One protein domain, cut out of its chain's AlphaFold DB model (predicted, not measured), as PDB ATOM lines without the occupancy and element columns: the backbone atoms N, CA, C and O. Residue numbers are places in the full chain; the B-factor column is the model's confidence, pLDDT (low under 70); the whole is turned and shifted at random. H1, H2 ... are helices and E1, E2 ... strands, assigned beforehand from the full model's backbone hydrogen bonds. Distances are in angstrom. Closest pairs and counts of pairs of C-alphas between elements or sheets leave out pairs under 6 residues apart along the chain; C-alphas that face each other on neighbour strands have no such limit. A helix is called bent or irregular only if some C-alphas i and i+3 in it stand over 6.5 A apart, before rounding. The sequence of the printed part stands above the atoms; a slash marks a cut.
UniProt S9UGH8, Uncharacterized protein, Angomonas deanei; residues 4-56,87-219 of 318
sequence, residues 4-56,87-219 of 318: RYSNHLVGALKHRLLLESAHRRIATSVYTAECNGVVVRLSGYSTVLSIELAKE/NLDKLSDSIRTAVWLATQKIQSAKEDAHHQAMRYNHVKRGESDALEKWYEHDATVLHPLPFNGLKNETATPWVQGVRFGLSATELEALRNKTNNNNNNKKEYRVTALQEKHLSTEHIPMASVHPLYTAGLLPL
ATOM      1  N   ARG A   4     184.341 180.389 172.292       89.62
ATOM      2  CA  ARG A   4     184.687 181.162 171.084       89.62
ATOM      3  C   ARG A   4     183.920 180.665 169.858       89.62
ATOM      4  O   ARG A   4     183.234 181.455 169.219       89.62
ATOM      5  N   TYR A   5     183.977 179.361 169.576       92.25
ATOM      6  CA  TYR A   5     183.337 178.772 168.395       92.25
ATOM      7  C   TYR A   5     181.824 179.028 168.354       92.25
ATOM      8  O   TYR A   5     181.318 179.550 167.365       92.25
ATOM      9  N   SER A   6     181.108 178.729 169.442       92.94
ATOM     10  CA  SER A   6     179.654 178.913 169.504       92.94
ATOM     11  C   SER A   6     179.253 180.381 169.370       92.94
ATOM     12  O   SER A   6     178.303 180.688 168.657       92.94
ATOM     13  N   ASN A   7     179.999 181.301 169.989       90.75
ATOM     14  CA  ASN A   7     179.703 182.731 169.901       90.75
ATOM     15  C   ASN A   7     179.923 183.272 168.481       90.75
ATOM     16  O   ASN A   7     179.056 183.979 167.962       90.75
ATOM     17  N   HIS A   8     181.026 182.897 167.821       91.19
ATOM     18  CA  HIS A   8     181.264 183.266 166.421       91.19
ATOM     19  C   HIS A   8     180.215 182.654 165.489       91.19
ATOM     20  O   HIS A   8     179.706 183.345 164.606       91.19
ATOM     21  N   LEU A   9     179.829 181.394 165.715       93.62
ATOM     22  CA  LEU A   9     178.801 180.722 164.923       93.62
ATOM     23  C   LEU A   9     177.446 181.433 165.029       93.62
ATOM     24  O   LEU A   9     176.814 181.691 164.009       93.62
ATOM     25  N   VAL A  10     177.021 181.820 166.236       93.19
ATOM     26  CA  VAL A  10     175.788 182.602 166.434       93.19
ATOM     27  C   VAL A  10     175.866 183.939 165.691       93.19
ATOM     28  O   VAL A  10     174.914 184.324 165.009       93.19
ATOM     29  N   GLY A  11     177.012 184.624 165.756       92.25
ATOM     30  CA  GLY A  11     177.260 185.838 164.978       92.25
ATOM     31  C   GLY A  11     177.136 185.602 163.468       92.25
ATOM     32  O   GLY A  11     176.453 186.358 162.775       92.25
ATOM     33  N   ALA A  12     177.745 184.541 162.944       92.75
ATOM     34  CA  ALA A  12     177.676 184.188 161.529       92.75
ATOM     35  C   ALA A  12     176.242 183.852 161.082       92.75
ATOM     36  O   ALA A  12     175.781 184.370 160.062       92.75
ATOM     37  N   LEU A  13     175.507 183.060 161.867       94.44
ATOM     38  CA  LEU A  13     174.127 182.673 161.569       94.44
ATOM     39  C   LEU A  13     173.165 183.862 161.634       94.44
ATOM     40  O   LEU A  13     172.329 184.002 160.744       94.44
ATOM     41  N   LYS A  14     173.320 184.775 162.604       94.62
ATOM     42  CA  LYS A  14     172.524 186.015 162.665       94.62
ATOM     43  C   LYS A  14     172.686 186.842 161.389       94.62
ATOM     44  O   LYS A  14     171.708 187.340 160.841       94.62
ATOM     45  N   HIS A  15     173.919 186.968 160.903       94.38
ATOM     46  CA  HIS A  15     174.194 187.668 159.653       94.38
ATOM     47  C   HIS A  15     173.536 186.978 158.451       94.38
ATOM     48  O   HIS A  15     172.868 187.637 157.660       94.38
ATOM     49  N   ARG A  16     173.673 185.651 158.339       95.31
ATOM     50  CA  ARG A  16     173.079 184.871 157.244       95.31
ATOM     51  C   ARG A  16     171.549 184.913 157.246       95.31
ATOM     52  O   ARG A  16     170.965 185.096 156.187       95.31
ATOM     53  N   LEU A  17     170.908 184.859 158.414       95.44
ATOM     54  CA  LEU A  17     169.454 185.016 158.551       95.44
ATOM     55  C   LEU A  17     168.962 186.372 158.041       95.44
ATOM     56  O   LEU A  17     167.957 186.439 157.336       95.44
ATOM     57  N   LEU A  18     169.677 187.453 158.367       95.75
ATOM     58  CA  LEU A  18     169.334 188.788 157.877       95.75
ATOM     59  C   LEU A  18     169.492 188.875 156.356       95.75
ATOM     60  O   LEU A  18     168.584 189.367 155.686       95.75
ATOM     61  N   LEU A  19     170.583 188.338 155.803       96.12
ATOM     62  CA  LEU A  19     170.793 188.291 154.354       96.12
ATOM     63  C   LEU A  19     169.726 187.455 153.635       96.12
ATOM     64  O   LEU A  19     169.217 187.885 152.606       96.12
ATOM     65  N   GLU A  20     169.337 186.301 154.177       96.25
ATOM     66  CA  GLU A  20     168.292 185.456 153.586       96.25
ATOM     67  C   GLU A  20     166.906 186.118 153.676       96.25
ATOM     68  O   GLU A  20     166.130 186.079 152.721       96.25
ATOM     69  N   SER A  21     166.607 186.823 154.774       96.19
ATOM     70  CA  SER A  21     165.378 187.623 154.885       96.19
ATOM     71  C   SER A  21     165.320 188.728 153.821       96.19
ATOM     72  O   SER A  21     164.285 188.947 153.185       96.19
ATOM     73  N   ALA A  22     166.459 189.378 153.567       96.62
ATOM     74  CA  ALA A  22     166.589 190.409 152.550       96.62
ATOM     75  C   ALA A  22     166.492 189.824 151.140       96.62
ATOM     76  O   ALA A  22     165.758 190.363 150.317       96.62
ATOM     77  N   HIS A  23     167.138 188.686 150.879       96.75
ATOM     78  CA  HIS A  23     167.011 187.948 149.626       96.75
ATOM     79  C   HIS A  23     165.542 187.660 149.303       96.75
ATOM     80  O   HIS A  23     165.099 187.975 148.200       96.75
ATOM     81  N   ARG A  24     164.756 187.145 150.257       96.44
ATOM     82  CA  ARG A  24     163.319 186.883 150.060       96.44
ATOM     83  C   ARG A  24     162.519 188.155 149.781       96.44
ATOM     84  O   ARG A  24     161.634 188.153 148.923       96.44
ATOM     85  N   ARG A  25     162.842 189.257 150.464       96.69
ATOM     86  CA  ARG A  25     162.187 190.560 150.262       96.69
ATOM     87  C   ARG A  25     162.492 191.145 148.887       96.69
ATOM     88  O   ARG A  25     161.579 191.598 148.211       96.69
ATOM     89  N   ILE A  26     163.752 191.093 148.464       96.75
ATOM     90  CA  ILE A  26     164.189 191.575 147.150       96.75
ATOM     91  C   ILE A  26     163.617 190.674 146.052       96.75
ATOM     92  O   ILE A  26     163.046 191.172 145.095       96.75
ATOM     93  N   ALA A  27     163.692 189.348 146.199       95.69
ATOM     94  CA  ALA A  27     163.167 188.384 145.226       95.69
ATOM     95  C   ALA A  27     161.662 188.544 144.982       95.69
ATOM     96  O   ALA A  27     161.181 188.300 143.874       95.69
ATOM     97  N   THR A  28     160.920 188.950 146.013       94.69
ATOM     98  CA  THR A  28     159.495 189.229 145.894       94.69
ATOM     99  C   THR A  28     159.201 190.653 145.478       94.69
ATOM    100  O   THR A  28     158.074 190.862 145.083       94.69
ATOM    101  N   SER A  29     160.095 191.638 145.512       94.75
ATOM    102  CA  SER A  29     159.747 193.024 145.166       94.75
ATOM    103  C   SER A  29     159.798 193.308 143.655       94.75
ATOM    104  O   SER A  29     160.284 192.512 142.848       94.75
ATOM    105  N   VAL A  30     159.222 194.449 143.260       95.56
ATOM    106  CA  VAL A  30     159.269 194.979 141.889       95.56
ATOM    107  C   VAL A  30     159.982 196.319 141.930       95.56
ATOM    108  O   VAL A  30     159.609 197.196 142.708       95.56
ATOM    109  N   TYR A  31     160.981 196.477 141.072       96.69
ATOM    110  CA  TYR A  31     161.781 197.685 140.966       96.69
ATOM    111  C   TYR A  31     161.398 198.432 139.702       96.69
ATOM    112  O   TYR A  31     161.382 197.864 138.612       96.69
ATOM    113  N   THR A  32     161.075 199.711 139.848       96.62
ATOM    114  CA  THR A  32     160.694 200.567 138.728       96.62
ATOM    115  C   THR A  32     161.725 201.666 138.531       96.62
ATOM    116  O   THR A  32     162.246 202.250 139.491       96.62
ATOM    117  N   ALA A  33     162.045 201.952 137.277       97.00
ATOM    118  CA  ALA A  33     162.834 203.115 136.905       97.00
ATOM    119  C   ALA A  33     162.274 203.737 135.633       97.00
ATOM    120  O   ALA A  33     161.645 203.060 134.821       97.00
ATOM    121  N   GLU A  34     162.508 205.035 135.495       95.19
ATOM    122  CA  GLU A  34     162.001 205.835 134.396       95.19
ATOM    123  C   GLU A  34     163.154 206.579 133.725       95.19
ATOM    124  O   GLU A  34     164.027 207.123 134.405       95.19
ATOM    125  N   CYS A  35     163.153 206.611 132.395       95.19
ATOM    126  CA  CYS A  35     164.024 207.471 131.605       95.19
ATOM    127  C   CYS A  35     163.238 208.000 130.406       95.19
ATOM    128  O   CYS A  35     162.680 207.211 129.648       95.19
ATOM    129  N   ASN A  36     163.176 209.325 130.235       92.31
ATOM    130  CA  ASN A  36     162.464 209.976 129.127       92.31
ATOM    131  C   ASN A  36     161.036 209.419 128.912       92.31
ATOM    132  O   ASN A  36     160.642 209.088 127.792       92.31
ATOM    133  N   GLY A  37     160.285 209.228 130.001       90.19
ATOM    134  CA  GLY A  37     158.932 208.674 129.968       90.19
ATOM    135  C   GLY A  37     158.832 207.172 129.722       90.19
ATOM    136  O   GLY A  37     157.730 206.646 129.738       90.19
ATOM    137  N   VAL A  38     159.930 206.447 129.502       93.94
ATOM    138  CA  VAL A  38     159.917 204.979 129.462       93.94
ATOM    139  C   VAL A  38     160.046 204.455 130.884       93.94
ATOM    140  O   VAL A  38     161.081 204.641 131.521       93.94
ATOM    141  N   VAL A  39     159.011 203.772 131.361       95.62
ATOM    142  CA  VAL A  39     158.954 203.104 132.659       95.62
ATOM    143  C   VAL A  39     159.261 201.626 132.466       95.62
ATOM    144  O   VAL A  39     158.511 200.891 131.825       95.62
ATOM    145  N   VAL A  40     160.363 201.173 133.053       97.06
ATOM    146  CA  VAL A  40     160.749 199.761 133.072       97.06
ATOM    147  C   VAL A  40     160.475 199.193 134.454       97.06
ATOM    148  O   VAL A  40     160.897 199.759 135.466       97.06
ATOM    149  N   ARG A  41     159.784 198.052 134.497       96.12
ATOM    150  CA  ARG A  41     159.528 197.285 135.719       96.12
ATOM    151  C   ARG A  41     160.366 196.014 135.681       96.12
ATOM    152  O   ARG A  41     160.170 195.172 134.808       96.12
ATOM    153  N   LEU A  42     161.282 195.876 136.633       96.50
ATOM    154  CA  LEU A  42     162.089 194.679 136.838       96.50
ATOM    155  C   LEU A  42     161.602 193.907 138.064       96.50
ATOM    156  O   LEU A  42     161.132 194.489 139.044       96.50
ATOM    157  N   SER A  43     161.750 192.590 138.029       96.25
ATOM    158  CA  SER A  43     161.639 191.746 139.213       96.25
ATOM    159  C   SER A  43     162.883 191.859 140.101       96.25
ATOM    160  O   SER A  43     163.922 192.381 139.688       96.25
ATOM    161  N   GLY A  44     162.819 191.290 141.305       95.00
ATOM    162  CA  GLY A  44     163.983 191.127 142.177       95.00
ATOM    163  C   GLY A  44     165.177 190.409 141.544       95.00
ATOM    164  O   GLY A  44     166.318 190.720 141.873       95.00
ATOM    165  N   TYR A  45     164.943 189.482 140.608       96.06
ATOM    166  CA  TYR A  45     166.004 188.798 139.859       96.06
ATOM    167  C   TYR A  45     166.498 189.590 138.639       96.06
ATOM    168  O   TYR A  45     167.246 189.054 137.828       96.06
ATOM    169  N   SER A  46     166.137 190.871 138.510       95.19
ATOM    170  CA  SER A  46     166.487 191.714 137.356       95.19
ATOM    171  C   SER A  46     165.869 191.251 136.026       95.19
ATOM    172  O   SER A  46     166.349 191.626 134.959       95.19
ATOM    173  N   THR A  47     164.791 190.463 136.065       95.31
ATOM    174  CA  THR A  47     164.033 190.081 134.867       95.31
ATOM    175  C   THR A  47     163.075 191.205 134.487       95.31
ATOM    176  O   THR A  47     162.387 191.761 135.345       95.31
ATOM    177  N   VAL A  48     163.003 191.543 133.199       95.69
ATOM    178  CA  VAL A  48     162.086 192.575 132.696       95.69
ATOM    179  C   VAL A  48     160.649 192.053 132.719       95.69
ATOM    180  O   VAL A  48     160.326 191.093 132.025       95.69
ATOM    181  N   LEU A  49     159.785 192.697 133.507       93.69
ATOM    182  CA  LEU A  49     158.365 192.354 133.638       93.69
ATOM    183  C   LEU A  49     157.500 193.135 132.649       93.69
ATOM    184  O   LEU A  49     156.644 192.559 131.977       93.69
ATOM    185  N   SER A  50     157.712 194.449 132.563       94.56
ATOM    186  CA  SER A  50     157.061 195.302 131.571       94.56
ATOM    187  C   SER A  50     157.921 196.509 131.215       94.56
ATOM    188  O   SER A  50     158.755 196.967 132.001       94.56
ATOM    189  N   ILE A  51     157.708 196.999 129.997       95.38
ATOM    190  CA  ILE A  51     158.242 198.256 129.486       95.38
ATOM    191  C   ILE A  51     157.025 199.040 129.018       95.38
ATOM    192  O   ILE A  51     156.305 198.603 128.121       95.38
ATOM    193  N   GLU A  52     156.759 200.157 129.675       93.50
ATOM    194  CA  GLU A  52     155.571 200.972 129.459       93.50
ATOM    195  C   GLU A  52     155.996 202.408 129.173       93.50
ATOM    196  O   GLU A  52     156.973 202.902 129.728       93.50
ATOM    197  N   LEU A  53     155.258 203.093 128.305       91.00
ATOM    198  CA  LEU A  53     155.416 204.529 128.135       91.00
ATOM    199  C   LEU A  53     154.499 205.233 129.139       91.00
ATOM    200  O   LEU A  53     153.294 204.971 129.166       91.00
ATOM    201  N   ALA A  54     155.067 206.104 129.968       87.19
ATOM    202  CA  ALA A  54     154.350 206.893 130.952       87.19
ATOM    203  C   ALA A  54     153.225 207.672 130.262       87.19
ATOM    204  O   ALA A  54     153.439 208.429 129.307       87.19
ATOM    205  N   LYS A  55     152.004 207.465 130.755       76.62
ATOM    206  CA  LYS A  55     150.842 208.261 130.373       76.62
ATOM    207  C   LYS A  55     150.791 209.461 131.307       76.62
ATOM    208  O   LYS A  55     150.804 209.283 132.523       76.62
ATOM    209  N   GLU A  56     150.758 210.672 130.757       67.62
ATOM    210  CA  GLU A  56     150.456 211.850 131.571       67.62
ATOM    211  C   GLU A  56     149.041 211.721 132.155       67.62
ATOM    212  O   GLU A  56     148.147 211.145 131.536       67.62
ATOM    213  N   ASN A  87     162.020 207.346 116.160       90.81
ATOM    214  CA  ASN A  87     163.448 207.379 116.445       90.81
ATOM    215  C   ASN A  87     163.797 206.210 117.380       90.81
ATOM    216  O   ASN A  87     163.712 206.323 118.605       90.81
ATOM    217  N   LEU A  88     164.138 205.074 116.768       92.31
ATOM    218  CA  LEU A  88     164.462 203.833 117.472       92.31
ATOM    219  C   LEU A  88     165.721 203.963 118.333       92.31
ATOM    220  O   LEU A  88     165.756 203.372 119.408       92.31
ATOM    221  N   ASP A  89     166.696 204.779 117.927       93.69
ATOM    222  CA  ASP A  89     167.939 204.974 118.680       93.69
ATOM    223  C   ASP A  89     167.646 205.637 120.030       93.69
ATOM    224  O   ASP A  89     167.937 205.063 121.080       93.69
ATOM    225  N   LYS A  90     166.927 206.771 120.021       93.00
ATOM    226  CA  LYS A  90     166.507 207.468 121.250       93.00
ATOM    227  C   LYS A  90     165.646 206.592 122.155       93.00
ATOM    228  O   LYS A  90     165.769 206.664 123.381       93.00
ATOM    229  N   LEU A  91     164.752 205.793 121.568       93.81
ATOM    230  CA  LEU A  91     163.914 204.867 122.326       93.81
ATOM    231  C   LEU A  91     164.764 203.764 122.969       93.81
ATOM    232  O   LEU A  91     164.604 203.488 124.156       93.81
ATOM    233  N   SER A  92     165.692 203.174 122.215       95.69
ATOM    234  CA  SER A  92     166.575 202.114 122.703       95.69
ATOM    235  C   SER A  92     167.508 202.598 123.814       95.69
ATOM    236  O   SER A  92     167.647 201.907 124.824       95.69
ATOM    237  N   ASP A  93     168.050 203.813 123.697       96.44
ATOM    238  CA  ASP A  93     168.872 204.436 124.733       96.44
ATOM    239  C   ASP A  93     168.048 204.708 125.992       96.44
ATOM    240  O   ASP A  93     168.487 204.405 127.101       96.44
ATOM    241  N   SER A  94     166.816 205.201 125.840       95.62
ATOM    242  CA  SER A  94     165.921 205.456 126.976       95.62
ATOM    243  C   SER A  94     165.537 204.155 127.694       95.62
ATOM    244  O   SER A  94     165.613 204.084 128.920       95.62
ATOM    245  N   ILE A  95     165.234 203.083 126.949       96.62
ATOM    246  CA  ILE A  95     164.988 201.743 127.510       96.62
ATOM    247  C   ILE A  95     166.238 201.222 128.227       96.62
ATOM    248  O   ILE A  95     166.150 200.802 129.380       96.62
ATOM    249  N   ARG A  96     167.409 201.269 127.582       97.50
ATOM    250  CA  ARG A  96     168.678 200.795 128.155       97.50
ATOM    251  C   ARG A  96     169.007 201.522 129.456       97.50
ATOM    252  O   ARG A  96     169.390 200.884 130.435       97.50
ATOM    253  N   THR A  97     168.829 202.839 129.477       97.69
ATOM    254  CA  THR A  97     169.110 203.668 130.652       97.69
ATOM    255  C   THR A  97     168.117 203.376 131.776       97.69
ATOM    256  O   THR A  97     168.528 203.206 132.922       97.69
ATOM    257  N   ALA A  98     166.826 203.215 131.465       97.25
ATOM    258  CA  ALA A  98     165.814 202.825 132.448       97.25
ATOM    259  C   ALA A  98     166.082 201.425 133.038       97.25
ATOM    260  O   ALA A  98     166.024 201.252 134.256       97.25
ATOM    261  N   VAL A  99     166.445 200.437 132.211       97.75
ATOM    262  CA  VAL A  99     166.847 199.094 132.675       97.75
ATOM    263  C   VAL A  99     168.069 199.179 133.591       97.75
ATOM    264  O   VAL A  99     168.087 198.553 134.654       97.75
ATOM    265  N   TRP A 100     169.080 199.961 133.206       97.69
ATOM    266  CA  TRP A 100     170.294 200.139 133.999       97.69
ATOM    267  C   TRP A 100     169.992 200.764 135.368       97.69
ATOM    268  O   TRP A 100     170.402 200.212 136.387       97.69
ATOM    269  N   LEU A 101     169.185 201.829 135.413       98.00
ATOM    270  CA  LEU A 101     168.759 202.467 136.663       98.00
ATOM    271  C   LEU A 101     167.954 201.518 137.560       98.00
ATOM    272  O   LEU A 101     168.165 201.481 138.772       98.00
ATOM    273  N   ALA A 102     167.036 200.730 136.992       97.25
ATOM    274  CA  ALA A 102     166.280 199.742 137.763       97.25
ATOM    275  C   ALA A 102     167.199 198.646 138.328       97.25
ATOM    276  O   ALA A 102     167.051 198.257 139.485       97.25
ATOM    277  N   THR A 103     168.187 198.200 137.548       97.06
ATOM    278  CA  THR A 103     169.191 197.221 137.990       97.06
ATOM    279  C   THR A 103     170.059 197.787 139.114       97.06
ATOM    280  O   THR A 103     170.299 197.105 140.109       97.06
ATOM    281  N   GLN A 104     170.465 199.054 139.011       97.25
ATOM    282  CA  GLN A 104     171.235 199.738 140.048       97.25
ATOM    283  C   GLN A 104     170.459 199.817 141.372       97.25
ATOM    284  O   GLN A 104     171.037 199.570 142.425       97.25
ATOM    285  N   LYS A 105     169.140 200.069 141.336       97.62
ATOM    286  CA  LYS A 105     168.284 200.040 142.542       97.62
ATOM    287  C   LYS A 105     168.225 198.658 143.201       97.62
ATOM    288  O   LYS A 105     168.115 198.565 144.421       97.62
ATOM    289  N   ILE A 106     168.270 197.583 142.413       97.00
ATOM    290  CA  ILE A 106     168.322 196.212 142.945       97.00
ATOM    291  C   ILE A 106     169.671 195.975 143.626       97.00
ATOM    292  O   ILE A 106     169.712 195.450 144.736       97.00
ATOM    293  N   GLN A 107     170.769 196.366 142.976       97.25
ATOM    294  CA  GLN A 107     172.122 196.222 143.521       97.25
ATOM    295  C   GLN A 107     172.289 197.009 144.823       97.25
ATOM    296  O   GLN A 107     172.701 196.426 145.825       97.25
ATOM    297  N   SER A 108     171.852 198.271 144.850       97.06
ATOM    298  CA  SER A 108     171.895 199.088 146.064       97.06
ATOM    299  C   SER A 108     171.052 198.478 147.183       97.06
ATOM    300  O   SER A 108     171.505 198.408 148.317       97.06
ATOM    301  N   ALA A 109     169.866 197.934 146.880       97.38
ATOM    302  CA  ALA A 109     169.029 197.276 147.887       97.38
ATOM    303  C   ALA A 109     169.696 196.034 148.512       97.38
ATOM    304  O   ALA A 109     169.477 195.751 149.692       97.38
ATOM    305  N   LYS A 110     170.505 195.288 147.745       97.31
ATOM    306  CA  LYS A 110     171.288 194.160 148.275       97.31
ATOM    307  C   LYS A 110     172.390 194.639 149.215       97.31
ATOM    308  O   LYS A 110     172.516 194.115 150.320       97.31
ATOM    309  N   GLU A 111     173.165 195.627 148.783       96.69
ATOM    310  CA  GLU A 111     174.273 196.189 149.563       96.69
ATOM    311  C   GLU A 111     173.768 196.869 150.836       96.69
ATOM    312  O   GLU A 111     174.290 196.616 151.918       96.69
ATOM    313  N   ASP A 112     172.669 197.619 150.754       96.31
ATOM    314  CA  ASP A 112     172.011 198.224 151.912       96.31
ATOM    315  C   ASP A 112     171.595 197.168 152.942       96.31
ATOM    316  O   ASP A 112     171.799 197.352 154.146       96.31
ATOM    317  N   ALA A 113     171.050 196.034 152.491       95.56
ATOM    318  CA  ALA A 113     170.695 194.934 153.378       95.56
ATOM    319  C   ALA A 113     171.925 194.292 154.041       95.56
ATOM    320  O   ALA A 113     171.892 193.988 155.238       95.56
ATOM    321  N   HIS A 114     173.025 194.126 153.302       95.12
ATOM    322  CA  HIS A 114     174.295 193.644 153.850       95.12
ATOM    323  C   HIS A 114     174.881 194.619 154.874       95.12
ATOM    324  O   HIS A 114     175.221 194.226 155.993       95.12
ATOM    325  N   HIS A 115     174.895 195.913 154.560       93.25
ATOM    326  CA  HIS A 115     175.333 196.965 155.470       93.25
ATOM    327  C   HIS A 115     174.484 197.017 156.744       93.25
ATOM    328  O   HIS A 115     175.030 197.141 157.843       93.25
ATOM    329  N   GLN A 116     173.163 196.871 156.636       92.44
ATOM    330  CA  GLN A 116     172.283 196.741 157.799       92.44
ATOM    331  C   GLN A 116     172.637 195.493 158.619       92.44
ATOM    332  O   GLN A 116     172.837 195.591 159.833       92.44
ATOM    333  N   ALA A 117     172.805 194.336 157.973       92.56
ATOM    334  CA  ALA A 117     173.168 193.091 158.646       92.56
ATOM    335  C   ALA A 117     174.517 193.177 159.380       92.56
ATOM    336  O   ALA A 117     174.669 192.587 160.452       92.56
ATOM    337  N   MET A 118     175.484 193.924 158.841       90.75
ATOM    338  CA  MET A 118     176.771 194.189 159.489       90.75
ATOM    339  C   MET A 118     176.641 195.152 160.676       90.75
ATOM    340  O   MET A 118     177.233 194.913 161.729       90.75
ATOM    341  N   ARG A 119     175.817 196.205 160.564       89.25
ATOM    342  CA  ARG A 119     175.595 197.182 161.650       89.25
ATOM    343  C   ARG A 119     174.935 196.563 162.884       89.25
ATOM    344  O   ARG A 119     175.342 196.875 164.000       89.25
ATOM    345  N   TYR A 120     173.954 195.678 162.700       86.44
ATOM    346  CA  TYR A 120     173.204 195.048 163.800       86.44
ATOM    347  C   TYR A 120     173.896 193.821 164.422       86.44
ATOM    348  O   TYR A 120     173.362 193.186 165.346       86.44
ATOM    349  N   ASN A 121     175.076 193.448 163.924       87.38
ATOM    350  CA  ASN A 121     175.815 192.284 164.387       87.38
ATOM    351  C   ASN A 121     177.067 192.674 165.179       87.38
ATOM    352  O   ASN A 121     178.172 192.768 164.646       87.38
ATOM    353  N   HIS A 122     176.889 192.858 166.488       81.44
ATOM    354  CA  HIS A 122     177.968 193.234 167.404       81.44
ATOM    355  C   HIS A 122     179.102 192.202 167.468       81.44
ATOM    356  O   HIS A 122     180.255 192.595 167.610       81.44
ATOM    357  N   VAL A 123     178.796 190.908 167.308       78.50
ATOM    358  CA  VAL A 123     179.805 189.834 167.334       78.50
ATOM    359  C   VAL A 123     180.765 189.986 166.157       78.50
ATOM    360  O   VAL A 123     181.972 190.035 166.361       78.50
ATOM    361  N   LYS A 124     180.237 190.170 164.938       73.50
ATOM    362  CA  LYS A 124     181.072 190.384 163.746       73.50
ATOM    363  C   LYS A 124     181.864 191.694 163.789       73.50
ATOM    364  O   LYS A 124     182.919 191.771 163.170       73.50
ATOM    365  N   ARG A 125     181.360 192.714 164.495       72.50
ATOM    366  CA  ARG A 125     182.007 194.029 164.620       72.50
ATOM    367  C   ARG A 125     183.200 194.029 165.579       72.50
ATOM    368  O   ARG A 125     184.079 194.865 165.427       72.50
ATOM    369  N   GLY A 126     183.210 193.123 166.557       68.25
ATOM    370  CA  GLY A 126     184.309 192.974 167.516       68.25
ATOM    371  C   GLY A 126     185.515 192.195 166.982       68.25
ATOM    372  O   GLY A 126     186.494 192.040 167.704       68.25
ATOM    373  N   GLU A 127     185.452 191.686 165.749       76.50
ATOM    374  CA  GLU A 127     186.546 190.941 165.123       76.50
ATOM    375  C   GLU A 127     187.506 191.895 164.391       76.50
ATOM    376  O   GLU A 127     187.068 192.858 163.767       76.50
ATOM    377  N   SER A 128     188.814 191.624 164.462       64.31
ATOM    378  CA  SER A 128     189.871 192.478 163.894       64.31
ATOM    379  C   SER A 128     189.760 192.659 162.376       64.31
ATOM    380  O   SER A 128     190.009 193.755 161.881       64.31
ATOM    381  N   ASP A 129     189.279 191.641 161.655       73.25
ATOM    382  CA  ASP A 129     189.049 191.672 160.198       73.25
ATOM    383  C   ASP A 129     187.667 192.229 159.835       73.25
ATOM    384  O   ASP A 129     186.973 191.749 158.933       73.25
ATOM    385  N   ALA A 130     187.208 193.240 160.575       73.25
ATOM    386  CA  ALA A 130     185.907 193.839 160.330       73.25
ATOM    387  C   ALA A 130     185.801 194.390 158.902       73.25
ATOM    388  O   ALA A 130     184.734 194.250 158.315       73.25
ATOM    389  N   LEU A 131     186.881 194.971 158.350       85.00
ATOM    390  CA  LEU A 131     186.881 195.654 157.049       85.00
ATOM    391  C   LEU A 131     186.680 194.698 155.869       85.00
ATOM    392  O   LEU A 131     185.839 194.972 155.021       85.00
ATOM    393  N   GLU A 132     187.392 193.571 155.839       87.12
ATOM    394  CA  GLU A 132     187.265 192.575 154.766       87.12
ATOM    395  C   GLU A 132     185.815 192.095 154.631       87.12
ATOM    396  O   GLU A 132     185.260 192.048 153.536       87.12
ATOM    397  N   LYS A 133     185.132 191.881 155.758       84.75
ATOM    398  CA  LYS A 133     183.733 191.429 155.787       84.75
ATOM    399  C   LYS A 133     182.729 192.430 155.219       84.75
ATOM    400  O   LYS A 133     181.607 192.028 154.905       84.75
ATOM    401  N   TRP A 134     183.078 193.714 155.122       86.94
ATOM    402  CA  TRP A 134     182.222 194.687 154.433       86.94
ATOM    403  C   TRP A 134     182.239 194.473 152.922       86.94
ATOM    404  O   TRP A 134     181.189 194.643 152.318       86.94
ATOM    405  N   TYR A 135     183.374 194.044 152.365       89.38
ATOM    406  CA  TYR A 135     183.606 193.906 150.921       89.38
ATOM    407  C   TYR A 135     183.563 192.458 150.417       89.38
ATOM    408  O   TYR A 135     183.500 192.211 149.220       89.38
ATOM    409  N   GLU A 136     183.582 191.471 151.314       89.31
ATOM    410  CA  GLU A 136     183.489 190.054 150.941       89.31
ATOM    411  C   GLU A 136     182.165 189.734 150.216       89.31
ATOM    412  O   GLU A 136     182.094 188.826 149.388       89.31
ATOM    413  N   HIS A 137     181.095 190.471 150.532       89.31
ATOM    414  CA  HIS A 137     179.750 190.222 150.019       89.31
ATOM    415  C   HIS A 137     179.134 191.492 149.416       89.31
ATOM    416  O   HIS A 137     178.356 192.182 150.072       89.31
ATOM    417  N   ASP A 138     179.430 191.745 148.144       93.12
ATOM    418  CA  ASP A 138     178.858 192.856 147.370       93.12
ATOM    419  C   ASP A 138     177.615 192.430 146.564       93.12
ATOM    420  O   ASP A 138     177.225 191.253 146.536       93.12
ATOM    421  N   ALA A 139     176.984 193.368 145.844       92.31
ATOM    422  CA  ALA A 139     175.789 193.101 145.035       92.31
ATOM    423  C   ALA A 139     175.944 191.958 144.008       92.31
ATOM    424  O   ALA A 139     174.938 191.362 143.592       92.31
ATOM    425  N   THR A 140     177.179 191.659 143.590       92.06
ATOM    426  CA  THR A 140     177.528 190.581 142.651       92.06
ATOM    427  C   THR A 140     177.403 189.190 143.272       92.06
ATOM    428  O   THR A 140     177.007 188.254 142.578       92.06
ATOM    429  N   VAL A 141     177.699 189.057 144.569       94.06
ATOM    430  CA  VAL A 141     177.673 187.790 145.321       94.06
ATOM    431  C   VAL A 141     176.322 187.593 146.009       94.06
ATOM    432  O   VAL A 141     175.825 186.472 146.123       94.06
ATOM    433  N   LEU A 142     175.702 188.685 146.459       95.69
ATOM    434  CA  LEU A 142     174.446 188.646 147.196       95.69
ATOM    435  C   LEU A 142     173.268 188.171 146.329       95.69
ATOM    436  O   LEU A 142     173.045 188.616 145.195       95.69
ATOM    437  N   HIS A 143     172.451 187.294 146.910       94.56
ATOM    438  CA  HIS A 143     171.199 186.833 146.317       94.56
ATOM    439  C   HIS A 143     170.112 187.918 146.428       94.56
ATOM    440  O   HIS A 143     170.084 188.650 147.417       94.56
ATOM    441  N   PRO A 144     169.190 188.038 145.455       96.00
ATOM    442  CA  PRO A 144     168.975 187.173 144.286       96.00
ATOM    443  C   PRO A 144     169.952 187.428 143.123       96.00
ATOM    444  O   PRO A 144     170.181 188.564 142.722       96.00
ATOM    445  N   LEU A 145     170.519 186.369 142.538       94.94
ATOM    446  CA  LEU A 145     171.470 186.481 141.421       94.94
ATOM    447  C   LEU A 145     170.730 186.552 140.073       94.94
ATOM    448  O   LEU A 145     169.903 185.671 139.831       94.94
ATOM    449  N   PRO A 146     171.038 187.507 139.172       93.69
ATOM    450  CA  PRO A 146     170.279 187.689 137.930       93.69
ATOM    451  C   PRO A 146     170.211 186.441 137.044       93.69
ATOM    452  O   PRO A 146     169.150 186.060 136.557       93.69
ATOM    453  N   PHE A 147     171.323 185.715 136.920       92.69
ATOM    454  CA  PHE A 147     171.390 184.480 136.130       92.69
ATOM    455  C   PHE A 147     170.569 183.316 136.717       92.69
ATOM    456  O   PHE A 147     170.326 182.320 136.040       92.69
ATOM    457  N   ASN A 148     170.106 183.428 137.966       93.50
ATOM    458  CA  ASN A 148     169.194 182.468 138.587       93.50
ATOM    459  C   ASN A 148     167.712 182.846 138.405       93.50
ATOM    460  O   ASN A 148     166.850 182.081 138.846       93.50
ATOM    461  N   GLY A 149     167.409 183.980 137.760       92.31
ATOM    462  CA  GLY A 149     166.046 184.480 137.571       92.31
ATOM    463  C   GLY A 149     165.150 183.483 136.856       92.31
ATOM    464  O   GLY A 149     164.128 183.089 137.409       92.31
ATOM    465  N   LEU A 150     165.597 182.961 135.707       93.31
ATOM    466  CA  LEU A 150     164.807 182.029 134.898       93.31
ATOM    467  C   LEU A 150     164.307 180.849 135.731       93.31
ATOM    468  O   LEU A 150     163.105 180.647 135.863       93.31
ATOM    469  N   LYS A 151     165.221 180.105 136.366       94.31
ATOM    470  CA  LYS A 151     164.820 178.927 137.135       94.31
ATOM    471  C   LYS A 151     163.863 179.297 138.265       94.31
ATOM    472  O   LYS A 151     163.001 178.479 138.570       94.31
ATOM    473  N   ASN A 152     164.049 180.431 138.942       92.75
ATOM    474  CA  ASN A 152     163.301 180.784 140.152       92.75
ATOM    475  C   ASN A 152     161.940 181.420 139.851       92.75
ATOM    476  O   ASN A 152     160.992 181.175 140.587       92.75
ATOM    477  N   GLU A 153     161.819 182.177 138.766       91.62
ATOM    478  CA  GLU A 153     160.595 182.904 138.421       91.62
ATOM    479  C   GLU A 153     159.664 182.104 137.519       91.62
ATOM    480  O   GLU A 153     158.452 182.190 137.681       91.62
ATOM    481  N   THR A 154     160.196 181.278 136.609       90.88
ATOM    482  CA  THR A 154     159.355 180.422 135.751       90.88
ATOM    483  C   THR A 154     158.930 179.129 136.437       90.88
ATOM    484  O   THR A 154     158.127 178.374 135.885       90.88
ATOM    485  N   ALA A 155     159.487 178.835 137.613       90.94
ATOM    486  CA  ALA A 155     159.062 177.714 138.435       90.94
ATOM    487  C   ALA A 155     157.586 177.866 138.826       90.94
ATOM    488  O   ALA A 155     157.118 178.968 139.108       90.94
ATOM    489  N   THR A 156     156.860 176.746 138.888       90.19
ATOM    490  CA  THR A 156     155.489 176.751 139.411       90.19
ATOM    491  C   THR A 156     155.484 177.250 140.860       90.19
ATOM    492  O   THR A 156     156.477 177.046 141.565       90.19
ATOM    493  N   PRO A 157     154.387 177.854 141.354       90.62
ATOM    494  CA  PRO A 157     154.320 178.334 142.737       90.62
ATOM    495  C   PRO A 157     154.679 177.249 143.760       90.62
ATOM    496  O   PRO A 157     155.351 177.518 144.750       90.62
ATOM    497  N   TRP A 158     154.316 175.994 143.482       90.38
ATOM    498  CA  TRP A 158     154.731 174.852 144.291       90.38
ATOM    499  C   TRP A 158     156.257 174.649 144.300       90.38
ATOM    500  O   TRP A 158     156.855 174.595 145.371       90.38
ATOM    501  N   VAL A 159     156.911 174.606 143.131       91.81
ATOM    502  CA  VAL A 159     158.380 174.455 143.040       91.81
ATOM    503  C   VAL A 159     159.101 175.640 143.683       91.81
ATOM    504  O   VAL A 159     160.123 175.451 144.341       91.81
ATOM    505  N   GLN A 160     158.580 176.858 143.519       93.12
ATOM    506  CA  GLN A 160     159.093 178.038 144.215       93.12
ATOM    507  C   GLN A 160     159.035 177.829 145.734       93.12
ATOM    508  O   GLN A 160     160.044 178.013 146.410       93.12
ATOM    509  N   GLY A 161     157.893 177.375 146.262       91.06
ATOM    510  CA  GLY A 161     157.733 177.068 147.682       91.06
ATOM    511  C   GLY A 161     158.743 176.040 148.195       91.06
ATOM    512  O   GLY A 161     159.360 176.264 149.234       91.06
ATOM    513  N   VAL A 162     158.976 174.961 147.436       91.00
ATOM    514  CA  VAL A 162     159.974 173.933 147.787       91.00
ATOM    515  C   VAL A 162     161.372 174.545 147.879       91.00
ATOM    516  O   VAL A 162     162.098 174.291 148.833       91.00
ATOM    517  N   ARG A 163     161.749 175.410 146.930       91.56
ATOM    518  CA  ARG A 163     163.077 176.049 146.918       91.56
ATOM    519  C   ARG A 163     163.318 177.000 148.081       91.56
ATOM    520  O   ARG A 163     164.461 177.157 148.491       91.56
ATOM    521  N   PHE A 164     162.268 177.635 148.593       91.19
ATOM    522  CA  PHE A 164     162.364 178.478 149.783       91.19
ATOM    523  C   PHE A 164     162.178 177.696 151.096       91.19
ATOM    524  O   PHE A 164     162.323 178.286 152.174       91.19
ATOM    525  N   GLY A 165     161.901 176.390 151.024       89.50
ATOM    526  CA  GLY A 165     161.677 175.520 152.179       89.50
ATOM    527  C   GLY A 165     160.401 175.873 152.949       89.50
ATOM    528  O   GLY A 165     160.421 175.997 154.173       89.50
ATOM    529  N   LEU A 166     159.298 176.121 152.235       89.38
ATOM    530  CA  LEU A 166     157.980 176.278 152.865       89.38
ATOM    531  C   LEU A 166     157.512 174.963 153.509       89.38
ATOM    532  O   LEU A 166     157.947 173.886 153.102       89.38
ATOM    533  N   SER A 167     156.624 175.046 154.507       86.31
ATOM    534  CA  SER A 167     156.121 173.847 155.195       86.31
ATOM    535  C   SER A 167     155.253 172.979 154.280       86.31
ATOM    536  O   SER A 167     154.672 173.475 153.315       86.31
ATOM    537  N   ALA A 168     155.107 171.693 154.610       84.00
ATOM    538  CA  ALA A 168     154.272 170.755 153.855       84.00
ATOM    539  C   ALA A 168     152.833 171.276 153.661       84.00
ATOM    540  O   ALA A 168     152.372 171.380 152.526       84.00
ATOM    541  N   THR A 169     152.182 171.743 154.729       84.56
ATOM    542  CA  THR A 169     150.884 172.446 154.689       84.56
ATOM    543  C   THR A 169     150.823 173.610 153.695       84.56
ATOM    544  O   THR A 169     149.843 173.779 152.966       84.56
ATOM    545  N   GLU A 170     151.865 174.438 153.635       87.00
ATOM    546  CA  GLU A 170     151.926 175.583 152.720       87.00
ATOM    547  C   GLU A 170     152.147 175.138 151.275       87.00
ATOM    548  O   GLU A 170     151.541 175.686 150.350       87.00
ATOM    549  N   LEU A 171     152.966 174.105 151.080       87.88
ATOM    550  CA  LEU A 171     153.180 173.476 149.784       87.88
ATOM    551  C   LEU A 171     151.890 172.838 149.258       87.88
ATOM    552  O   LEU A 171     151.561 173.018 148.087       87.88
ATOM    553  N   GLU A 172     151.114 172.155 150.096       87.25
ATOM    554  CA  GLU A 172     149.812 171.597 149.715       87.25
ATOM    555  C   GLU A 172     148.818 172.691 149.318       87.25
ATOM    556  O   GLU A 172     148.175 172.602 148.267       87.25
ATOM    557  N   ALA A 173     148.756 173.781 150.087       87.88
ATOM    558  CA  ALA A 173     147.932 174.934 149.743       87.88
ATOM    559  C   ALA A 173     148.341 175.551 148.390       87.88
ATOM    560  O   ALA A 173     147.477 175.914 147.585       87.88
ATOM    561  N   LEU A 174     149.644 175.645 148.103       87.38
ATOM    562  CA  LEU A 174     150.157 176.115 146.811       87.38
ATOM    563  C   LEU A 174     149.843 175.142 145.670       87.38
ATOM    564  O   LEU A 174     149.502 175.582 144.569       87.38
ATOM    565  N   ARG A 175     149.905 173.830 145.919       87.31
ATOM    566  CA  ARG A 175     149.550 172.794 144.941       87.31
ATOM    567  C   ARG A 175     148.074 172.887 144.551       87.31
ATOM    568  O   ARG A 175     147.762 172.935 143.363       87.31
ATOM    569  N   ASN A 176     147.186 173.022 145.536       86.12
ATOM    570  CA  ASN A 176     145.745 173.162 145.312       86.12
ATOM    571  C   ASN A 176     145.404 174.461 144.563       86.12
ATOM    572  O   ASN A 176     144.611 174.448 143.624       86.12
ATOM    573  N   LYS A 177     146.064 175.577 144.908       84.88
ATOM    574  CA  LYS A 177     145.927 176.845 144.170       84.88
ATOM    575  C   LYS A 177     146.388 176.733 142.720       84.88
ATOM    576  O   LYS A 177     145.744 177.295 141.839       84.88
ATOM    577  N   THR A 178     147.485 176.017 142.474       79.69
ATOM    578  CA  THR A 178     148.030 175.841 141.121       79.69
ATOM    579  C   THR A 178     147.048 175.076 140.232       79.69
ATOM    580  O   THR A 178     146.809 175.496 139.106       79.69
ATOM    581  N   ASN A 179     146.406 174.027 140.754       79.81
ATOM    582  CA  ASN A 179     145.431 173.235 139.996       79.81
ATOM    583  C   ASN A 179     144.147 174.013 139.651       79.81
ATOM    584  O   ASN A 179     143.564 173.789 138.594       79.81
ATOM    585  N   ASN A 180     143.728 174.947 140.510       76.62
ATOM    586  CA  ASN A 180     142.493 175.715 140.314       76.62
ATOM    587  C   ASN A 180     142.664 176.949 139.401       76.62
ATOM    588  O   ASN A 180     141.680 177.442 138.858       76.62
ATOM    589  N   ASN A 181     143.891 177.448 139.202       67.69
ATOM    590  CA  ASN A 181     144.169 178.734 138.537       67.69
ATOM    591  C   ASN A 181     144.655 178.630 137.077       67.69
ATOM    592  O   ASN A 181     145.287 179.565 136.579       67.69
ATOM    593  N   ASN A 182     144.343 177.549 136.356       61.44
ATOM    594  CA  ASN A 182     144.839 177.315 134.986       61.44
ATOM    595  C   ASN A 182     144.504 178.420 133.953       61.44
ATOM    596  O   ASN A 182     145.108 178.437 132.884       61.44
ATOM    597  N   ASN A 183     143.612 179.366 134.272       60.06
ATOM    598  CA  ASN A 183     143.189 180.440 133.365       60.06
ATOM    599  C   ASN A 183     143.844 181.812 133.621       60.06
ATOM    600  O   ASN A 183     143.573 182.753 132.877       60.06
ATOM    601  N   ASN A 184     144.703 181.962 134.636       61.66
ATOM    602  CA  ASN A 184     145.323 183.258 134.930       61.66
ATOM    603  C   ASN A 184     146.620 183.480 134.139       61.66
ATOM    604  O   ASN A 184     147.454 182.586 133.989       61.66
ATOM    605  N   LYS A 185     146.796 184.715 133.650       65.62
ATOM    606  CA  LYS A 185     148.010 185.193 132.973       65.62
ATOM    607  C   LYS A 185     149.238 184.842 133.824       65.62
ATOM    608  O   LYS A 185     149.297 185.226 134.989       65.62
ATOM    609  N   LYS A 186     150.202 184.112 133.248       67.62
ATOM    610  CA  LYS A 186     151.443 183.726 133.938       67.62
ATOM    611  C   LYS A 186     152.178 184.982 134.402       67.62
ATOM    612  O   LYS A 186     152.659 185.760 133.579       67.62
ATOM    613  N   GLU A 187     152.241 185.182 135.711       72.12
ATOM    614  CA  GLU A 187     153.062 186.219 136.323       72.12
ATOM    615  C   GLU A 187     154.485 185.664 136.472       72.12
ATOM    616  O   GLU A 187     154.706 184.675 137.171       72.12
ATOM    617  N   TYR A 188     155.448 186.260 135.771       79.25
ATOM    618  CA  TYR A 188     156.849 185.829 135.785       79.25
ATOM    619  C   TYR A 188     157.575 186.409 137.009       79.25
ATOM    620  O   TYR A 188     158.426 187.283 136.883       79.25
ATOM    621  N   ARG A 189     157.175 185.974 138.212       86.25
ATOM    622  CA  ARG A 189     157.706 186.447 139.504       86.25
ATOM    623  C   ARG A 189     157.586 185.370 140.583       86.25
ATOM    624  O   ARG A 189     156.780 184.443 140.484       86.25
ATOM    625  N   VAL A 190     158.368 185.521 141.651       88.88
ATOM    626  CA  VAL A 190     158.190 184.738 142.879       88.88
ATOM    627  C   VAL A 190     156.871 185.120 143.554       88.88
ATOM    628  O   VAL A 190     156.740 186.214 144.097       88.88
ATOM    629  N   THR A 191     155.907 184.204 143.531       88.06
ATOM    630  CA  THR A 191     154.559 184.378 144.106       88.06
ATOM    631  C   THR A 191     154.298 183.447 145.288       88.06
ATOM    632  O   THR A 191     153.350 183.652 146.043       88.06
ATOM    633  N   ALA A 192     155.145 182.429 145.481       88.19
ATOM    634  CA  ALA A 192     155.006 181.475 146.581       88.19
ATOM    635  C   ALA A 192     155.223 182.100 147.969       88.19
ATOM    636  O   ALA A 192     154.682 181.614 148.959       88.19
ATOM    637  N   LEU A 193     156.019 183.168 148.046       91.12
ATOM    638  CA  LEU A 193     156.345 183.843 149.294       91.12
ATOM    639  C   LEU A 193     155.287 184.894 149.654       91.12
ATOM    640  O   LEU A 193     154.849 185.687 148.827       91.12
ATOM    641  N   GLN A 194     154.928 184.912 150.932       91.12
ATOM    642  CA  GLN A 194     154.005 185.836 151.580       91.12
ATOM    643  C   GLN A 194     154.791 186.697 152.566       91.12
ATOM    644  O   GLN A 194     155.911 186.346 152.940       91.12
ATOM    645  N   GLU A 195     154.183 187.774 153.055       90.44
ATOM    646  CA  GLU A 195     154.830 188.711 153.978       90.44
ATOM    647  C   GLU A 195     155.389 188.027 155.240       90.44
ATOM    648  O   GLU A 195     156.519 188.303 155.641       90.44
ATOM    649  N   LYS A 196     154.682 187.025 155.787       90.56
ATOM    650  CA  LYS A 196     155.170 186.213 156.918       90.56
ATOM    651  C   LYS A 196     156.522 185.536 156.654       90.56
ATOM    652  O   LYS A 196     157.363 185.459 157.548       90.56
ATOM    653  N   HIS A 197     156.771 185.101 155.417       90.19
ATOM    654  CA  HIS A 197     157.980 184.371 155.018       90.19
ATOM    655  C   HIS A 197     159.212 185.264 154.845       90.19
ATOM    656  O   HIS A 197     160.312 184.743 154.650       90.19
ATOM    657  N   LEU A 198     159.023 186.585 154.906       92.12
ATOM    658  CA  LEU A 198     160.086 187.587 154.849       92.12
ATOM    659  C   LEU A 198     160.741 187.818 156.216       92.12
ATOM    660  O   LEU A 198     161.799 188.438 156.286       92.12
ATOM    661  N   SER A 199     160.108 187.368 157.300       91.81
ATOM    662  CA  SER A 199     160.652 187.493 158.652       91.81
ATOM    663  C   SER A 199     161.715 186.426 158.925       91.81
ATOM    664  O   SER A 199     161.635 185.304 158.421       91.81
ATOM    665  N   THR A 200     162.705 186.757 159.758       91.31
ATOM    666  CA  THR A 200     163.818 185.851 160.089       91.31
ATOM    667  C   THR A 200     163.374 184.590 160.827       91.31
ATOM    668  O   THR A 200     164.041 183.568 160.736       91.31
ATOM    669  N   GLU A 201     162.248 184.649 161.536       88.75
ATOM    670  CA  GLU A 201     161.699 183.544 162.337       88.75
ATOM    671  C   GLU A 201     161.137 182.408 161.476       88.75
ATOM    672  O   GLU A 201     161.134 181.250 161.887       88.75
ATOM    673  N   HIS A 202     160.679 182.726 160.262       88.75
ATOM    674  CA  HIS A 202     160.030 181.766 159.367       88.75
ATOM    675  C   HIS A 202     161.002 181.129 158.362       88.75
ATOM    676  O   HIS A 202     160.586 180.301 157.539       88.75
ATOM    677  N   ILE A 203     162.283 181.510 158.401       91.50
ATOM    678  CA  ILE A 203     163.327 180.963 157.532       91.50
ATOM    679  C   ILE A 203     163.730 179.579 158.070       91.50
ATOM    680  O   ILE A 203     164.186 179.487 159.209       91.50
ATOM    681  N   PRO A 204     163.569 178.497 157.288       90.88
ATOM    682  CA  PRO A 204     164.063 177.179 157.673       90.88
ATOM    683  C   PRO A 204     165.599 177.196 157.721       90.88
ATOM    684  O   PRO A 204     166.247 177.861 156.910       90.88
ATOM    685  N   MET A 205     166.176 176.454 158.664       90.62
ATOM    686  CA  MET A 205     167.616 176.297 158.861       90.62
ATOM    687  C   MET A 205     168.348 175.899 157.572       90.62
ATOM    688  O   MET A 205     169.413 176.449 157.291       90.62
ATOM    689  N   ALA A 206     167.767 175.025 156.748       90.25
ATOM    690  CA  ALA A 206     168.365 174.602 155.483       90.25
ATOM    691  C   ALA A 206     168.494 175.745 154.459       90.25
ATOM    692  O   ALA A 206     169.432 175.755 153.655       90.25
ATOM    693  N   SER A 207     167.608 176.742 154.518       91.69
ATOM    694  CA  SER A 207     167.641 177.919 153.639       91.69
ATOM    695  C   SER A 207     168.499 179.062 154.184       91.69
ATOM    696  O   SER A 207     168.785 179.997 153.445       91.69
ATOM    697  N   VAL A 208     168.947 179.009 155.446       92.88
ATOM    698  CA  VAL A 208     169.792 180.065 156.042       92.88
ATOM    699  C   VAL A 208     171.120 180.203 155.305       92.88
ATOM    700  O   VAL A 208     171.646 181.308 155.171       92.88
ATOM    701  N   HIS A 209     171.683 179.087 154.837       94.00
ATOM    702  CA  HIS A 209     172.958 179.086 154.137       94.00
ATOM    703  C   HIS A 209     172.877 178.285 152.829       94.00
ATOM    704  O   HIS A 209     173.089 177.071 152.857       94.00
ATOM    705  N   PRO A 210     172.666 178.940 151.668       90.25
ATOM    706  CA  PRO A 210     172.416 178.251 150.399       90.25
ATOM    707  C   PRO A 210     173.557 177.314 149.968       90.25
ATOM    708  O   PRO A 210     173.314 176.283 149.350       90.25
ATOM    709  N   LEU A 211     174.807 177.626 150.336       93.12
ATOM    710  CA  LEU A 211     175.961 176.757 150.058       93.12
ATOM    711  C   LEU A 211     175.913 175.417 150.817       93.12
ATOM    712  O   LEU A 211     176.436 174.421 150.331       93.12
ATOM    713  N   TYR A 212     175.295 175.391 152.000       94.12
ATOM    714  CA  TYR A 212     175.275 174.228 152.894       94.12
ATOM    715  C   TYR A 212     173.885 173.602 153.014       94.12
ATOM    716  O   TYR A 212     173.684 172.728 153.854       94.12
ATOM    717  N   THR A 213     172.930 173.999 152.169       91.75
ATOM    718  CA  THR A 213     171.542 173.523 152.230       91.75
ATOM    719  C   THR A 213     171.451 172.001 152.269       91.75
ATOM    720  O   THR A 213     170.755 171.471 153.123       91.75
ATOM    721  N   ALA A 214     172.207 171.282 151.432       90.12
ATOM    722  CA  ALA A 214     172.181 169.816 151.413       90.12
ATOM    723  C   ALA A 214     172.644 169.170 152.735       90.12
ATOM    724  O   ALA A 214     172.129 168.122 153.110       90.12
ATOM    725  N   GLY A 215     173.590 169.792 153.448       89.81
ATOM    726  CA  GLY A 215     174.075 169.307 154.745       89.81
ATOM    727  C   GLY A 215     173.204 169.742 155.926       89.81
ATOM    728  O   GLY A 215     173.189 169.075 156.955       89.81
ATOM    729  N   LEU A 216     172.468 170.845 155.779       91.62
ATOM    730  CA  LEU A 216     171.557 171.364 156.800       91.62
ATOM    731  C   LEU A 216     170.151 170.757 156.700       91.62
ATOM    732  O   LEU A 216     169.466 170.675 157.714       91.62
ATOM    733  N   LEU A 217     169.740 170.296 155.516       89.75
ATOM    734  CA  LEU A 217     168.425 169.697 155.271       89.75
ATOM    735  C   LEU A 217     168.103 168.507 156.198       89.75
ATOM    736  O   LEU A 217     167.005 168.486 156.744       89.75
ATOM    737  N   PRO A 218     169.024 167.556 156.473       88.06
ATOM    738  CA  PRO A 218     168.743 166.445 157.389       88.06
ATOM    739  C   PRO A 218     168.472 166.882 158.835       88.06
ATOM    740  O   PRO A 218     167.896 166.123 159.612       88.06
ATOM    741  N   LEU A 219     168.899 168.092 159.216       88.56
ATOM    742  CA  LEU A 219     168.656 168.642 160.550       88.56
ATOM    743  C   LEU A 219     167.217 169.142 160.714       88.56
ATOM    744  O   LEU A 219     166.824 169.475 161.831       88.56
TER     745      LEU A 219
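Overview. This is residues 4 to 56 and 87 to 219 of the 318 residues of an uncharacterized protein of Angomonas deanei (UniProt S9UGH8). A small antiparallel sheet, E1, E2 and E3, covers one stretch of the long helix H2, and the long helix H1, which leads into the sheet, runs alongside H2 farther on, the opposite way. The short helices H8 and H9 pack on H1, with H10 on H9, and the helical hairpin of H6 and H7 makes a part away from H2, where residues 179 to 185, of which 179 and 180 belong to H7, stick out. The printed part has 186 residues with ten named helices and three named strands, in the order H1, E1, E2, E3, then H2 to H10; the class is mostly helix. The whole is only just compact, close to loose, with a radius of gyration of the C-alphas of 18.8 A, and it spans 64 by 45 by 25 A.

Along the chain. The sheet is made of E1, residues 30 to 35, E2, residues 38 to 43, and E3, residues 48 to 53; E1 begins at C-alpha 30 at (159.269, 194.979, 141.889). H2, residues 88 to 119, is the longest helix at 46.0 A. H1, residues 4 to 28, is 36.5 A long and begins at C-alpha 4 at (184.687, 181.162, 171.084). After H2 come H3, residues 122 to 125, H4, residues 132 to 135, H5, residues 146 to 153, and H6, residues 157 to 164. H7, residues 168 to 180, is 18.6 A long. H8, residues 195 to 198, and H9, residues 205 to 208, follow. H10, residues 210 to 219, is 14.5 A long and ends at C-alpha 219 at (168.656, 168.642, 160.550). H5 and H10 are irregular: C-alphas 147 and 150 are 7.1 A apart, and C-alphas 211 and 214 are 8.0 A apart.

Arrangement. E1, E2 and E3 form a meander, each strand the antiparallel neighbour of the one before. In the hairpin of E1 and E2, N 31 and O 42 are 2.8 A apart, within hydrogen-bond range. In the hairpin of E2 and E3, N 39 and O 52 are also 2.8 A apart. H2 is on the sheet at a height of 6.2 A, giving two layers, a helix on one face of a sheet. It lies over E1 and E2 and runs slantwise to the strands, at 44 degrees to E1 on the local plane; the closest C-alphas of E1 and H2 are those of Ala 33 and Ala 102, 4.9 A apart. H1 is not on the sheet, but it is the hub, touching four helices. With its residues 15 to 26 alone it touches H2 at a shallow tilt of 28 degrees, opposite ways, closest at the C-alphas of His 15 and Ala 117, 5.6 A. It also touches H3 at Gly 11 and Val 123, C-alphas 5.3 A apart, H8 at Ser 21 and Leu 198, 5.3 A, and H9 at Leu 17 and Val 208, 5.6 A. H4 is close to H2 but not clearly touching, with the C-alphas of His 115 and Trp 134 7.3 A apart. H9 touches H10, closest at the C-alphas of Ala 206 and Thr 213, 4.7 A. H6 and H7, a helical hairpin, touch at a shallow tilt of 25 degrees, closest at the C-alphas of Trp 158 and Leu 174, 5.4 A. H5 is close to H6 but not clearly touching, with the C-alphas of Asn 152 and Gln 160 6.5 A apart. In H1, H2, H6 and H7 every O i to N i+4 pair is within hydrogen-bond range; in H5 2 of 4 are, and in H10 2 of 6, beside 3 of 7 O i to N i+3 pairs; H3, H4, H8 and H9 are too short for an O i to N i+4 pair.

Size, cuts and confidence. The two C-alphas farthest apart are those of Arg 4 and Asn 87, at 64.2 A. Residues 57 to 86 are not printed, and C-alphas 56 and 87 are 20.4 A apart across the cut. The link from H7 to H8, 14 residues, is long. The mean pLDDT of the printed part is 90.2; residues 56, 126, 128 and 181 to 186 are under 70.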